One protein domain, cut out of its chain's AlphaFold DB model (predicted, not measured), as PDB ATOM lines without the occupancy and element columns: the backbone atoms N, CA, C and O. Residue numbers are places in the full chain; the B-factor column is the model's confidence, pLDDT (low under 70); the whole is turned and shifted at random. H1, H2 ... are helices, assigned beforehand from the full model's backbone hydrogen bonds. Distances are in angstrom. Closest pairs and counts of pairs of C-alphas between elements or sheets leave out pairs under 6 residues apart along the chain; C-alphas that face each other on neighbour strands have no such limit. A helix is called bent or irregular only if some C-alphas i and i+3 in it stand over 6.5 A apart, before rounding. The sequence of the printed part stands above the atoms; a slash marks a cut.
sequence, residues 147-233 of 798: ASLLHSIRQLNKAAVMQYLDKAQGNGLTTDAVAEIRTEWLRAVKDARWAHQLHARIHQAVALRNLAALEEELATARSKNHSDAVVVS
ATOM      1  N   ALA A 147     210.227 190.012 157.530       92.31
ATOM      2  CA  ALA A 147     209.617 190.112 158.861       92.31
ATOM      3  C   ALA A 147     210.399 189.349 159.952       92.31
ATOM      4  O   ALA A 147     210.474 189.800 161.095       92.31
ATOM      5  N   SER A 148     211.034 188.226 159.597       94.81
ATOM      6  CA  SER A 148     211.893 187.439 160.493       94.81
ATOM      7  C   SER A 148     213.150 188.196 160.938       94.81
ATOM      8  O   SER A 148     213.561 188.096 162.098       94.81
ATOM      9  N   LEU A 149     213.739 189.002 160.050       95.81
ATOM     10  CA  LEU A 149     214.873 189.857 160.378       95.81
ATOM     11  C   LEU A 149     214.440 191.015 161.274       95.81
ATOM     12  O   LEU A 149     215.080 191.260 162.291       95.81
ATOM     13  N   LEU A 150     213.331 191.685 160.950       95.06
ATOM     14  CA  LEU A 150     212.780 192.750 161.796       95.06
ATOM     15  C   LEU A 150     212.458 192.244 163.206       95.06
ATOM     16  O   LEU A 150     212.729 192.937 164.186       95.06
ATOM     17  N   HIS A 151     211.928 191.024 163.328       94.94
ATOM     18  CA  HIS A 151     211.717 190.378 164.621       94.94
ATOM     19  C   HIS A 151     213.038 190.167 165.377       94.94
ATOM     20  O   HIS A 151     213.143 190.542 166.544       94.94
ATOM     21  N   SER A 152     214.073 189.667 164.694       97.19
ATOM     22  CA  SER A 152     215.411 189.473 165.273       97.19
ATOM     23  C   SER A 152     216.060 190.793 165.711       97.19
ATOM     24  O   SER A 152     216.674 190.856 166.775       97.19
ATOM     25  N   ILE A 153     215.886 191.863 164.927       96.38
ATOM     26  CA  ILE A 153     216.360 193.214 165.246       96.38
ATOM     27  C   ILE A 153     215.641 193.759 166.484       96.38
ATOM     28  O   ILE A 153     216.295 194.256 167.397       96.38
ATOM     29  N   ARG A 154     214.309 193.627 166.560       93.44
ATOM     30  CA  ARG A 154     213.517 194.080 167.720       93.44
ATOM     31  C   ARG A 154     213.878 193.338 169.006       93.44
ATOM     32  O   ARG A 154     213.848 193.937 170.072       93.44
ATOM     33  N   GLN A 155     214.256 192.066 168.902       95.12
ATOM     34  CA  GLN A 155     214.780 191.276 170.022       95.12
ATOM     35  C   GLN A 155     216.260 191.549 170.327       95.12
ATOM     36  O   GLN A 155     216.813 190.932 171.235       95.12
ATOM     37  N   LEU A 156     216.922 192.430 169.567       95.25
ATOM     38  CA  LEU A 156     218.363 192.685 169.646       95.25
ATOM     39  C   LEU A 156     219.208 191.401 169.546       95.25
ATOM     40  O   LEU A 156     220.307 191.308 170.098       95.25
ATOM     41  N   ASN A 157     218.725 190.403 168.800       96.56
ATOM     42  CA  ASN A 157     219.423 189.140 168.600       96.56
ATOM     43  C   ASN A 157     220.536 189.314 167.558       96.56
ATOM     44  O   ASN A 157     220.364 189.039 166.367       96.56
ATOM     45  N   LYS A 158     221.701 189.779 168.024       95.06
ATOM     46  CA  LYS A 158     222.868 190.053 167.174       95.06
ATOM     47  C   LYS A 158     223.270 188.838 166.333       95.06
ATOM     48  O   LYS A 158     223.596 189.005 165.164       95.06
ATOM     49  N   ALA A 159     223.232 187.632 166.901       94.94
ATOM     50  CA  ALA A 159     223.629 186.416 166.194       94.94
ATOM     51  C   ALA A 159     222.714 186.129 164.994       94.94
ATOM     52  O   ALA A 159     223.209 185.869 163.901       94.94
ATOM     53  N   ALA A 160     221.395 186.252 165.171       95.75
ATOM     54  CA  ALA A 160     220.431 186.056 164.089       95.75
ATOM     55  C   ALA A 160     220.554 187.127 162.989       95.75
ATOM     56  O   ALA A 160     220.478 186.802 161.804       95.75
ATOM     57  N   VAL A 161     220.800 188.389 163.363       96.56
ATOM     58  CA  VAL A 161     221.022 189.481 162.397       96.56
ATOM     59  C   VAL A 161     222.307 189.259 161.595       96.56
ATOM     60  O   VAL A 161     222.286 189.391 160.376       96.56
ATOM     61  N   MET A 162     223.406 188.864 162.247       95.94
ATOM     62  CA  MET A 162     224.663 188.553 161.552       95.94
ATOM     63  C   MET A 162     224.514 187.335 160.638       95.94
ATOM     64  O   MET A 162     224.905 187.396 159.480       95.94
ATOM     65  N   GLN A 163     223.848 186.274 161.101       95.81
ATOM     66  CA  GLN A 163     223.587 185.093 160.277       95.81
ATOM     67  C   GLN A 163     222.754 185.430 159.030       95.81
ATOM     68  O   GLN A 163     222.953 184.832 157.971       95.81
ATOM     69  N   TYR A 164     221.813 186.372 159.140       95.62
ATOM     70  CA  TYR A 164     221.075 186.878 157.987       95.62
ATOM     71  C   TYR A 164     221.991 187.641 157.022       95.62
ATOM     72  O   TYR A 164     221.943 187.382 155.823       95.62
ATOM     73  N   LEU A 165     222.834 188.545 157.534       95.62
ATOM     74  CA  LEU A 165     223.779 189.313 156.718       95.62
ATOM     75  C   LEU A 165     224.757 188.396 155.972       95.62
ATOM     76  O   LEU A 165     224.927 188.563 154.767       95.62
ATOM     77  N   ASP A 166     225.310 187.387 156.643       95.12
ATOM     78  CA  ASP A 166     226.245 186.424 156.046       95.12
ATOM     79  C   ASP A 166     225.574 185.597 154.937       95.12
ATOM     80  O   ASP A 166     226.132 185.417 153.856       95.12
ATOM     81  N   LYS A 167     224.332 185.142 155.158       94.31
ATOM     82  CA  LYS A 167     223.551 184.439 154.125       94.31
ATOM     83  C   LYS A 167     223.186 185.349 152.950       94.31
ATOM     84  O   LYS A 167     223.094 184.876 151.820       94.31
ATOM     85  N   ALA A 168     222.952 186.634 153.206       92.31
ATOM     86  CA  ALA A 168     222.545 187.593 152.187       92.31
ATOM     87  C   ALA A 168     223.725 188.155 151.375       92.31
ATOM     88  O   ALA A 168     223.521 188.549 150.226       92.31
ATOM     89  N   GLN A 169     224.956 188.142 151.908       88.69
ATOM     90  CA  GLN A 169     226.160 188.580 151.187       88.69
ATOM     91  C   GLN A 169     226.376 187.814 149.871       88.69
ATOM     92  O   GLN A 169     226.804 188.411 148.889       88.69
ATOM     93  N   GLY A 170     226.017 186.526 149.816       85.06
ATOM     94  CA  GLY A 170     226.093 185.720 148.588       85.06
ATOM     95  C   GLY A 170     224.954 185.949 147.584       85.06
ATOM     96  O   GLY A 170     225.091 185.584 146.421       85.06
ATOM     97  N   ASN A 171     223.851 186.575 148.006       87.81
ATOM     98  CA  ASN A 171     222.611 186.704 147.228       87.81
ATOM     99  C   ASN A 171     222.308 188.151 146.793       87.81
ATOM    100  O   ASN A 171     221.166 188.469 146.470       87.81
ATOM    101  N   GLY A 172     223.311 189.037 146.787       86.69
ATOM    102  CA  GLY A 172     223.151 190.416 146.310       86.69
ATOM    103  C   GLY A 172     222.508 191.366 147.324       86.69
ATOM    104  O   GLY A 172     221.642 192.159 146.961       86.69
ATOM    105  N   LEU A 173     222.918 191.301 148.596       92.62
ATOM    106  CA  LEU A 173     222.516 192.277 149.615       92.62
ATOM    107  C   LEU A 173     222.871 193.708 149.167       92.62
ATOM    108  O   LEU A 173     224.045 194.054 149.036       92.62
ATOM    109  N   THR A 174     221.856 194.543 148.942       92.81
ATOM    110  CA  THR A 174     222.048 195.930 148.500       92.81
ATOM    111  C   THR A 174     222.549 196.814 149.645       92.81
ATOM    112  O   THR A 174     222.261 196.576 150.821       92.81
ATOM    113  N   THR A 175     223.282 197.877 149.308       86.50
ATOM    114  CA  THR A 175     223.741 198.888 150.278       86.50
ATOM    115  C   THR A 175     222.580 199.529 151.036       86.50
ATOM    116  O   THR A 175     222.698 199.790 152.233       86.50
ATOM    117  N   ASP A 176     221.443 199.707 150.366       86.81
ATOM    118  CA  ASP A 176     220.236 200.296 150.947       86.81
ATOM    119  C   ASP A 176     219.621 199.377 152.005       86.81
ATOM    120  O   ASP A 176     219.294 199.836 153.101       86.81
ATOM    121  N   ALA A 177     219.571 198.063 151.751       89.50
ATOM    122  CA  ALA A 177     219.112 197.090 152.738       89.50
ATOM    123  C   ALA A 177     220.018 197.075 153.983       89.50
ATOM    124  O   ALA A 177     219.525 197.002 155.108       89.50
ATOM    125  N   VAL A 178     221.341 197.204 153.817       92.25
ATOM    126  CA  VAL A 178     222.281 197.307 154.951       92.25
ATOM    127  C   VAL A 178     222.057 198.595 155.748       92.25
ATOM    128  O   VAL A 178     222.033 198.563 156.983       92.25
ATOM    129  N   ALA A 179     221.879 199.729 155.066       87.69
ATOM    130  CA  ALA A 179     221.591 201.008 155.710       87.69
ATOM    131  C   ALA A 179     220.265 200.963 156.489       87.69
ATOM    132  O   ALA A 179     220.162 201.504 157.598       87.69
ATOM    133  N   GLU A 180     219.271 200.261 155.954       91.25
ATOM    134  CA  GLU A 180     217.979 200.072 156.597       91.25
ATOM    135  C   GLU A 180     218.065 199.147 157.817       91.25
ATOM    136  O   GLU A 180     217.593 199.520 158.892       91.25
ATOM    137  N   ILE A 181     218.780 198.018 157.718       94.50
ATOM    138  CA  ILE A 181     219.078 197.132 158.861       94.50
ATOM    139  C   ILE A 181     219.766 197.916 159.979       94.50
ATOM    140  O   ILE A 181     219.382 197.807 161.144       94.50
ATOM    141  N   ARG A 182     220.759 198.748 159.639       92.94
ATOM    142  CA  ARG A 182     221.453 199.604 160.610       92.94
ATOM    143  C   ARG A 182     220.497 200.596 161.274       92.94
ATOM    144  O   ARG A 182     220.573 200.799 162.485       92.94
ATOM    145  N   THR A 183     219.605 201.209 160.500       90.62
ATOM    146  CA  THR A 183     218.627 202.185 160.999       90.62
ATOM    147  C   THR A 183     217.621 201.537 161.951       90.62
ATOM    148  O   THR A 183     217.380 202.065 163.040       90.62
ATOM    149  N   GLU A 184     217.074 200.378 161.581       93.88
ATOM    150  CA  GLU A 184     216.169 199.604 162.438       93.88
ATOM    151  C   GLU A 184     216.879 199.084 163.693       93.88
ATOM    152  O   GLU A 184     216.308 199.130 164.781       93.88
ATOM    153  N   TRP A 185     218.145 198.669 163.586       95.62
ATOM    154  CA  TRP A 185     218.945 198.241 164.734       95.62
ATOM    155  C   TRP A 185     219.153 199.365 165.748       95.62
ATOM    156  O   TRP A 185     218.875 199.195 166.934       95.62
ATOM    157  N   LEU A 186     219.592 200.543 165.296       90.38
ATOM    158  CA  LEU A 186     219.773 201.700 166.177       90.38
ATOM    159  C   LEU A 186     218.460 202.119 166.847       90.38
ATOM    160  O   LEU A 186     218.460 202.517 168.015       90.38
ATOM    161  N   ARG A 187     217.337 201.998 166.132       90.25
ATOM    162  CA  ARG A 187     216.010 202.254 166.690       90.25
ATOM    163  C   ARG A 187     215.639 201.229 167.758       90.25
ATOM    164  O   ARG A 187     215.294 201.640 168.860       90.25
ATOM    165  N   ALA A 188     215.791 199.935 167.479       93.69
ATOM    166  CA  ALA A 188     215.529 198.876 168.452       93.69
ATOM    167  C   ALA A 188     216.381 199.040 169.722       93.69
ATOM    168  O   ALA A 188     215.877 198.876 170.829       93.69
ATOM    169  N   VAL A 189     217.647 199.457 169.589       90.06
ATOM    170  CA  VAL A 189     218.519 199.768 170.737       90.06
ATOM    171  C   VAL A 189     217.978 200.948 171.549       90.06
ATOM    172  O   VAL A 189     217.989 200.908 172.782       90.06
ATOM    173  N   LYS A 190     217.499 202.004 170.882       89.31
ATOM    174  CA  LYS A 190     216.898 203.170 171.546       89.31
ATOM    175  C   LYS A 190     215.608 202.796 172.281       89.31
ATOM    176  O   LYS A 190     215.433 203.209 173.426       89.31
ATOM    177  N   ASP A 191     214.748 202.004 171.649       90.88
ATOM    178  CA  ASP A 191     213.480 201.552 172.225       90.88
ATOM    179  C   ASP A 191     213.718 200.625 173.425       90.88
ATOM    180  O   ASP A 191     213.108 200.822 174.474       90.88
ATOM    181  N   ALA A 192     214.679 199.700 173.335       90.94
ATOM    182  CA  ALA A 192     215.069 198.834 174.448       90.94
ATOM    183  C   ALA A 192     215.641 199.625 175.637       90.94
ATOM    184  O   ALA A 192     215.305 199.347 176.786       90.94
ATOM    185  N   ARG A 193     216.472 200.646 175.381       88.62
ATOM    186  CA  ARG A 193     216.995 201.524 176.442       88.62
ATOM    187  C   ARG A 193     215.876 202.305 177.124       88.62
ATOM    188  O   ARG A 193     215.859 202.394 178.349       88.62
ATOM    189  N   TRP A 194     214.953 202.861 176.340       95.88
ATOM    190  CA  TRP A 194     213.788 203.555 176.879       95.88
ATOM    191  C   TRP A 194     212.912 202.610 177.718       95.88
ATOM    192  O   TRP A 194     212.522 202.984 178.822       95.88
ATOM    193  N   ALA A 195     212.658 201.384 177.245       94.12
ATOM    194  CA  ALA A 195     211.905 200.379 177.994       94.12
ATOM    195  C   ALA A 195     212.599 200.023 179.319       94.12
ATOM    196  O   ALA A 195     211.952 199.999 180.358       94.12
ATOM    197  N   HIS A 196     213.924 199.864 179.318       89.25
ATOM    198  CA  HIS A 196     214.692 199.603 180.536       89.25
ATOM    199  C   HIS A 196     214.618 200.761 181.552       89.25
ATOM    200  O   HIS A 196     214.440 200.531 182.744       89.25
ATOM    201  N   GLN A 197     214.697 202.015 181.093       90.06
ATOM    202  CA  GLN A 197     214.516 203.194 181.955       90.06
ATOM    203  C   GLN A 197     213.095 203.283 182.521       90.06
ATOM    204  O   GLN A 197     212.904 203.647 183.680       90.06
ATOM    205  N   LEU A 198     212.088 202.956 181.709       95.81
ATOM    206  CA  LEU A 198     210.706 202.849 182.159       95.81
ATOM    207  C   LEU A 198     210.566 201.757 183.232       95.81
ATOM    208  O   LEU A 198     209.974 202.020 184.273       95.81
ATOM    209  N   HIS A 199     211.151 200.571 183.030       95.25
ATOM    210  CA  HIS A 199     211.133 199.483 184.017       95.25
ATOM    211  C   HIS A 199     211.783 199.887 185.331       95.25
ATOM    212  O   HIS A 199     211.195 199.660 186.380       95.25
ATOM    213  N   ALA A 200     212.954 200.526 185.286       88.81
ATOM    214  CA  ALA A 200     213.632 201.004 186.487       88.81
ATOM    215  C   ALA A 200     212.746 201.972 187.292       88.81
ATOM    216  O   ALA A 200     212.611 201.813 188.504       88.81
ATOM    217  N   ARG A 201     212.080 202.919 186.616       95.12
ATOM    218  CA  ARG A 201     211.160 203.874 187.259       95.12
ATOM    219  C   ARG A 201     209.895 203.202 187.798       95.12
ATOM    220  O   ARG A 201     209.482 203.511 188.910       95.12
ATOM    221  N   ILE A 202     209.331 202.233 187.072       96.56
ATOM    222  CA  ILE A 202     208.208 201.410 187.548       96.56
ATOM    223  C   ILE A 202     208.605 200.633 188.811       96.56
ATOM    224  O   ILE A 202     207.898 200.702 189.813       96.56
ATOM    225  N   HIS A 203     209.742 199.932 188.798       91.50
ATOM    226  CA  HIS A 203     210.230 199.186 189.959       91.50
ATOM    227  C   HIS A 203     210.493 200.101 191.154       91.50
ATOM    228  O   HIS A 203     210.105 199.765 192.269       91.50
ATOM    229  N   GLN A 204     211.090 201.273 190.927       90.44
ATOM    230  CA  GLN A 204     211.305 202.273 191.968       90.44
ATOM    231  C   GLN A 204     209.978 202.774 192.558       90.44
ATOM    232  O   GLN A 204     209.840 202.834 193.778       90.44
ATOM    233  N   ALA A 205     208.986 203.088 191.721       94.06
ATOM    234  CA  ALA A 205     207.671 203.531 192.178       94.06
ATOM    235  C   ALA A 205     206.946 202.448 192.996       94.06
ATOM    236  O   ALA A 205     206.380 202.752 194.047       94.06
ATOM    237  N   VAL A 206     207.021 201.181 192.567       94.75
ATOM    238  CA  VAL A 206     206.469 200.029 193.303       94.75
ATOM    239  C   VAL A 206     207.197 199.821 194.636       94.75
ATOM    240  O   VAL A 206     206.543 199.685 195.669       94.75
ATOM    241  N   ALA A 207     208.535 199.845 194.644       89.81
ATOM    242  CA  ALA A 207     209.345 199.666 195.852       89.81
ATOM    243  C   ALA A 207     209.069 200.754 196.903       89.81
ATOM    244  O   ALA A 207     208.969 200.461 198.091       89.81
ATOM    245  N   LEU A 208     208.877 202.000 196.459       88.38
ATOM    246  CA  LEU A 208     208.521 203.134 197.317       88.38
ATOM    247  C   LEU A 208     207.020 203.208 197.648       88.38
ATOM    248  O   LEU A 208     206.600 204.127 198.348       88.38
ATOM    249  N   ARG A 209     206.202 202.278 197.131       94.12
ATOM    250  CA  ARG A 209     204.731 202.289 197.219       94.12
ATOM    251  C   ARG A 209     204.097 203.628 196.799       94.12
ATOM    252  O   ARG A 209     203.065 204.033 197.331       94.12
ATOM    253  N   ASN A 210     204.696 204.315 195.829       96.69
ATOM    254  CA  ASN A 210     204.221 205.603 195.332       96.69
ATOM    255  C   ASN A 210     203.253 205.401 194.152       96.69
ATOM    256  O   ASN A 210     203.676 205.264 193.003       96.69
ATOM    257  N   LEU A 211     201.945 205.383 194.441       97.25
ATOM    258  CA  LEU A 211     200.901 205.122 193.439       97.25
ATOM    259  C   LEU A 211     200.848 206.188 192.334       97.25
ATOM    260  O   LEU A 211     200.664 205.838 191.172       97.25
ATOM    261  N   ALA A 212     201.053 207.464 192.674       95.81
ATOM    262  CA  ALA A 212     200.995 208.562 191.707       95.81
ATOM    263  C   ALA A 212     202.127 208.466 190.672       95.81
ATOM    264  O   ALA A 212     201.874 208.529 189.471       95.81
ATOM    265  N   ALA A 213     203.359 208.221 191.133       93.88
ATOM    266  CA  ALA A 213     204.500 208.009 190.243       93.88
ATOM    267  C   ALA A 213     204.299 206.766 189.357       93.88
ATOM    268  O   ALA A 213     204.593 206.791 188.163       93.88
ATOM    269  N   LEU A 214     203.746 205.681 189.914       97.50
ATOM    270  CA  LEU A 214     203.461 204.473 189.141       97.50
ATOM    271  C   LEU A 214     202.412 204.718 188.045       97.50
ATOM    272  O   LEU A 214     202.560 204.234 186.923       97.50
ATOM    273  N   GLU A 215     201.359 205.477 188.348       97.62
ATOM    274  CA  GLU A 215     200.318 205.854 187.389       97.62
ATOM    275  C   GLU A 215     200.860 206.697 186.232       97.62
ATOM    276  O   GLU A 215     200.519 206.435 185.075       97.62
ATOM    277  N   GLU A 216     201.735 207.659 186.526       97.25
ATOM    278  CA  GLU A 216     202.401 208.496 185.524       97.25
ATOM    279  C   GLU A 216     203.282 207.663 184.579       97.25
ATOM    280  O   GLU A 216     203.214 207.799 183.350       97.25
ATOM    281  N   GLU A 217     204.063 206.729 185.123       97.44
ATOM    282  CA  GLU A 217     204.907 205.850 184.311       97.44
ATOM    283  C   GLU A 217     204.075 204.875 183.466       97.44
ATOM    284  O   GLU A 217     204.359 204.655 182.284       97.44
ATOM    285  N   LEU A 218     202.979 204.342 184.014       97.62
ATOM    286  CA  LEU A 218     202.043 203.508 183.259       97.62
ATOM    287  C   LEU A 218     201.308 204.299 182.165       97.62
ATOM    288  O   LEU A 218     201.044 203.746 181.091       97.62
ATOM    289  N   ALA A 219     201.008 205.581 182.387       97.06
ATOM    290  CA  ALA A 219     200.479 206.478 181.360       97.06
ATOM    291  C   ALA A 219     201.518 206.733 180.257       97.06
ATOM    292  O   ALA A 219     201.189 206.662 179.069       97.06
ATOM    293  N   THR A 220     202.787 206.915 180.631       96.06
ATOM    294  CA  THR A 220     203.908 207.030 179.688       96.06
ATOM    295  C   THR A 220     204.036 205.768 178.830       96.06
ATOM    296  O   THR A 220     204.126 205.868 177.604       96.06
ATOM    297  N   ALA A 221     203.948 204.575 179.431       96.69
ATOM    298  CA  ALA A 221     203.946 203.300 178.711       96.69
ATOM    299  C   ALA A 221     202.774 203.194 177.715       96.69
ATOM    300  O   ALA A 221     202.972 202.841 176.549       96.69
ATOM    301  N   ARG A 222     201.558 203.567 178.151       97.06
ATOM    302  CA  ARG A 222     200.350 203.594 177.306       97.06
ATOM    303  C   ARG A 222     200.497 204.553 176.128       97.06
ATOM    304  O   ARG A 222     200.153 204.179 175.014       97.06
ATOM    305  N   SER A 223     201.060 205.743 176.342       94.94
ATOM    306  CA  SER A 223     201.245 206.744 175.279       94.94
ATOM    307  C   SER A 223     202.129 206.251 174.123       94.94
ATOM    308  O   SER A 223     201.973 206.699 172.988       94.94
ATOM    309  N   LYS A 224     203.029 205.296 174.396       94.44
ATOM    310  CA  LYS A 224     203.894 204.661 173.392       94.44
ATOM    311  C   LYS A 224     203.387 203.306 172.893       94.44
ATOM    312  O   LYS A 224     204.098 202.656 172.134       94.44
ATOM    313  N   ASN A 225     202.189 202.876 173.300       94.38
ATOM    314  CA  ASN A 225     201.666 201.527 173.050       94.38
ATOM    315  C   ASN A 225     202.637 200.412 173.494       94.38
ATOM    316  O   ASN A 225     202.692 199.350 172.877       94.38
ATOM    317  N   HIS A 226     203.414 200.650 174.555       95.19
ATOM    318  CA  HIS A 226     204.344 199.661 175.098       95.19
ATOM    319  C   HIS A 226     203.635 198.782 176.128       95.19
ATOM    320  O   HIS A 226     203.017 199.285 177.071       95.19
ATOM    321  N   SER A 227     203.717 197.468 175.940       96.56
ATOM    322  CA  SER A 227     203.115 196.481 176.833       96.56
ATOM    323  C   SER A 227     203.995 195.240 176.878       96.56
ATOM    324  O   SER A 227     204.062 194.485 175.913       96.56
ATOM    325  N   ASP A 228     204.658 195.029 178.006       95.88
ATOM    326  CA  ASP A 228     205.419 193.821 178.315       95.88
ATOM    327  C   ASP A 228     205.029 193.291 179.700       95.88
ATOM    328  O   ASP A 228     204.158 193.856 180.366       95.88
ATOM    329  N   ALA A 229     205.661 192.198 180.127       96.00
ATOM    330  CA  ALA A 229     205.354 191.552 181.399       96.00
ATOM    331  C   ALA A 229     205.477 192.512 182.598       96.00
ATOM    332  O   ALA A 229     204.608 192.509 183.463       96.00
ATOM    333  N   VAL A 230     206.492 193.385 182.620       95.56
ATOM    334  CA  VAL A 230     206.722 194.325 183.732       95.56
ATOM    335  C   VAL A 230     205.599 195.359 183.806       95.56
ATOM    336  O   VAL A 230     205.046 195.597 184.877       95.56
ATOM    337  N   VAL A 231     205.218 195.947 182.667       97.69
ATOM    338  CA  VAL A 231     204.124 196.930 182.601       97.69
ATOM    339  C   VAL A 231     202.775 196.295 182.955       97.69
ATOM    340  O   VAL A 231     201.949 196.945 183.597       97.69
ATOM    341  N   VAL A 232     202.536 195.043 182.551       97.75
ATOM    342  CA  VAL A 232     201.309 194.304 182.891       97.75
ATOM    343  C   VAL A 232     201.248 194.025 184.395       97.75
ATOM    344  O   VAL A 232     200.281 194.436 185.033       97.75
ATOM    345  N   SER A 233     202.302 193.458 184.987       96.44
ATOM    346  CA  SER A 233     202.356 193.193 186.432       96.44
ATOM    347  C   SER A 233     202.251 194.472 187.268       96.44
ATOM    348  O   SER A 233     201.594 194.486 188.304       96.44
TER     349      SER A 233
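Overview. This is residues 147 to 233 of the 798 residues of the protein "Hypothetical protein" of Neobodo designis (UniProt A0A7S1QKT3). One long helix, H3, is the spine of a rod, with a small group of helices at each of its two ends and a gap between the groups. Towards its first end the helical hairpin of H1 and H2 sits beside it, with H1 packed on residues 181 to 188; towards its last end H4 folds back along it, with the short H5 by the same stretch. The 87 printed residues have five named helices in the order H1 to H5 and no named strand, and the class is all helix. The whole is loose, with a radius of gyration of the C-alphas of 17.3 A, and the C-alphas span 56 by 20 by 16 A.

Along the chain. H3, residues 175 to 207, is the longest helix at 47.8 A, from C-alpha 175 at (223.741, 198.888, 150.278) to C-alpha 207 at (209.345, 199.666, 195.852). H4, residues 211 to 223, measures 18.2 A, and H5 is residues 229 to 233, with C-alpha 233 at (202.356, 193.193, 186.432). Before H3 come H1, residues 147 to 154, 10.5 A long, and H2, residues 158 to 169, 16.4 A long. No helix is bent.

Arrangement. H3 is the hub and touches H1, H4 and H5. With residues 198 to 206 alone it touches H4, the closest C-alphas being those of Ala 205 and Leu 214 at 5.3 A; the two form a helical hairpin, opposite ways at a shallow tilt of 18 degrees. H5 only just touches H3, at residues 199 to 202 alone, with 3 pairs of C-alphas within 8 A; the closest are those of His 199 and Val 230, 6.8 A apart. H4 and H5 are close but not clearly touching, the C-alphas of Leu 218 and Val 231 being closest at 6.9 A. H1 touches H3 at residues 181 to 188 alone, the closest C-alphas being those of Arg 154 and Ala 188 at 5.3 A; they run the same way at a steep tilt of 48 degrees. H1 and H2 form a helical hairpin, opposite ways at a steep tilt of 42 degrees, and their closest C-alphas are those of Ser 152 and Ala 160, 6.2 A apart. H2 and H3 are near each other, with their closest C-alphas 8.3 A apart. H1 and H2 are each apart from H4 and H5. The helix packing is mostly crossed, but only just: of the three touching pairs H1 and H2, H1 and H3, and H3 and H4, 1 is at a shallow tilt, that of H3 and H4. In H1, H2, H3, H4 and H5 every O i to N i+4 pair is within hydrogen-bond range.

Size, cuts and confidence. The two C-alphas farthest apart are those of Gly 170 and Arg 209, at 55.6 A. Residues 166 to 172, of which 166 to 169 belong to H2, stand free. The printed part has no cut, and its four links are tight. The mean pLDDT of the printed part is 93.7, and no printed residue is under 70.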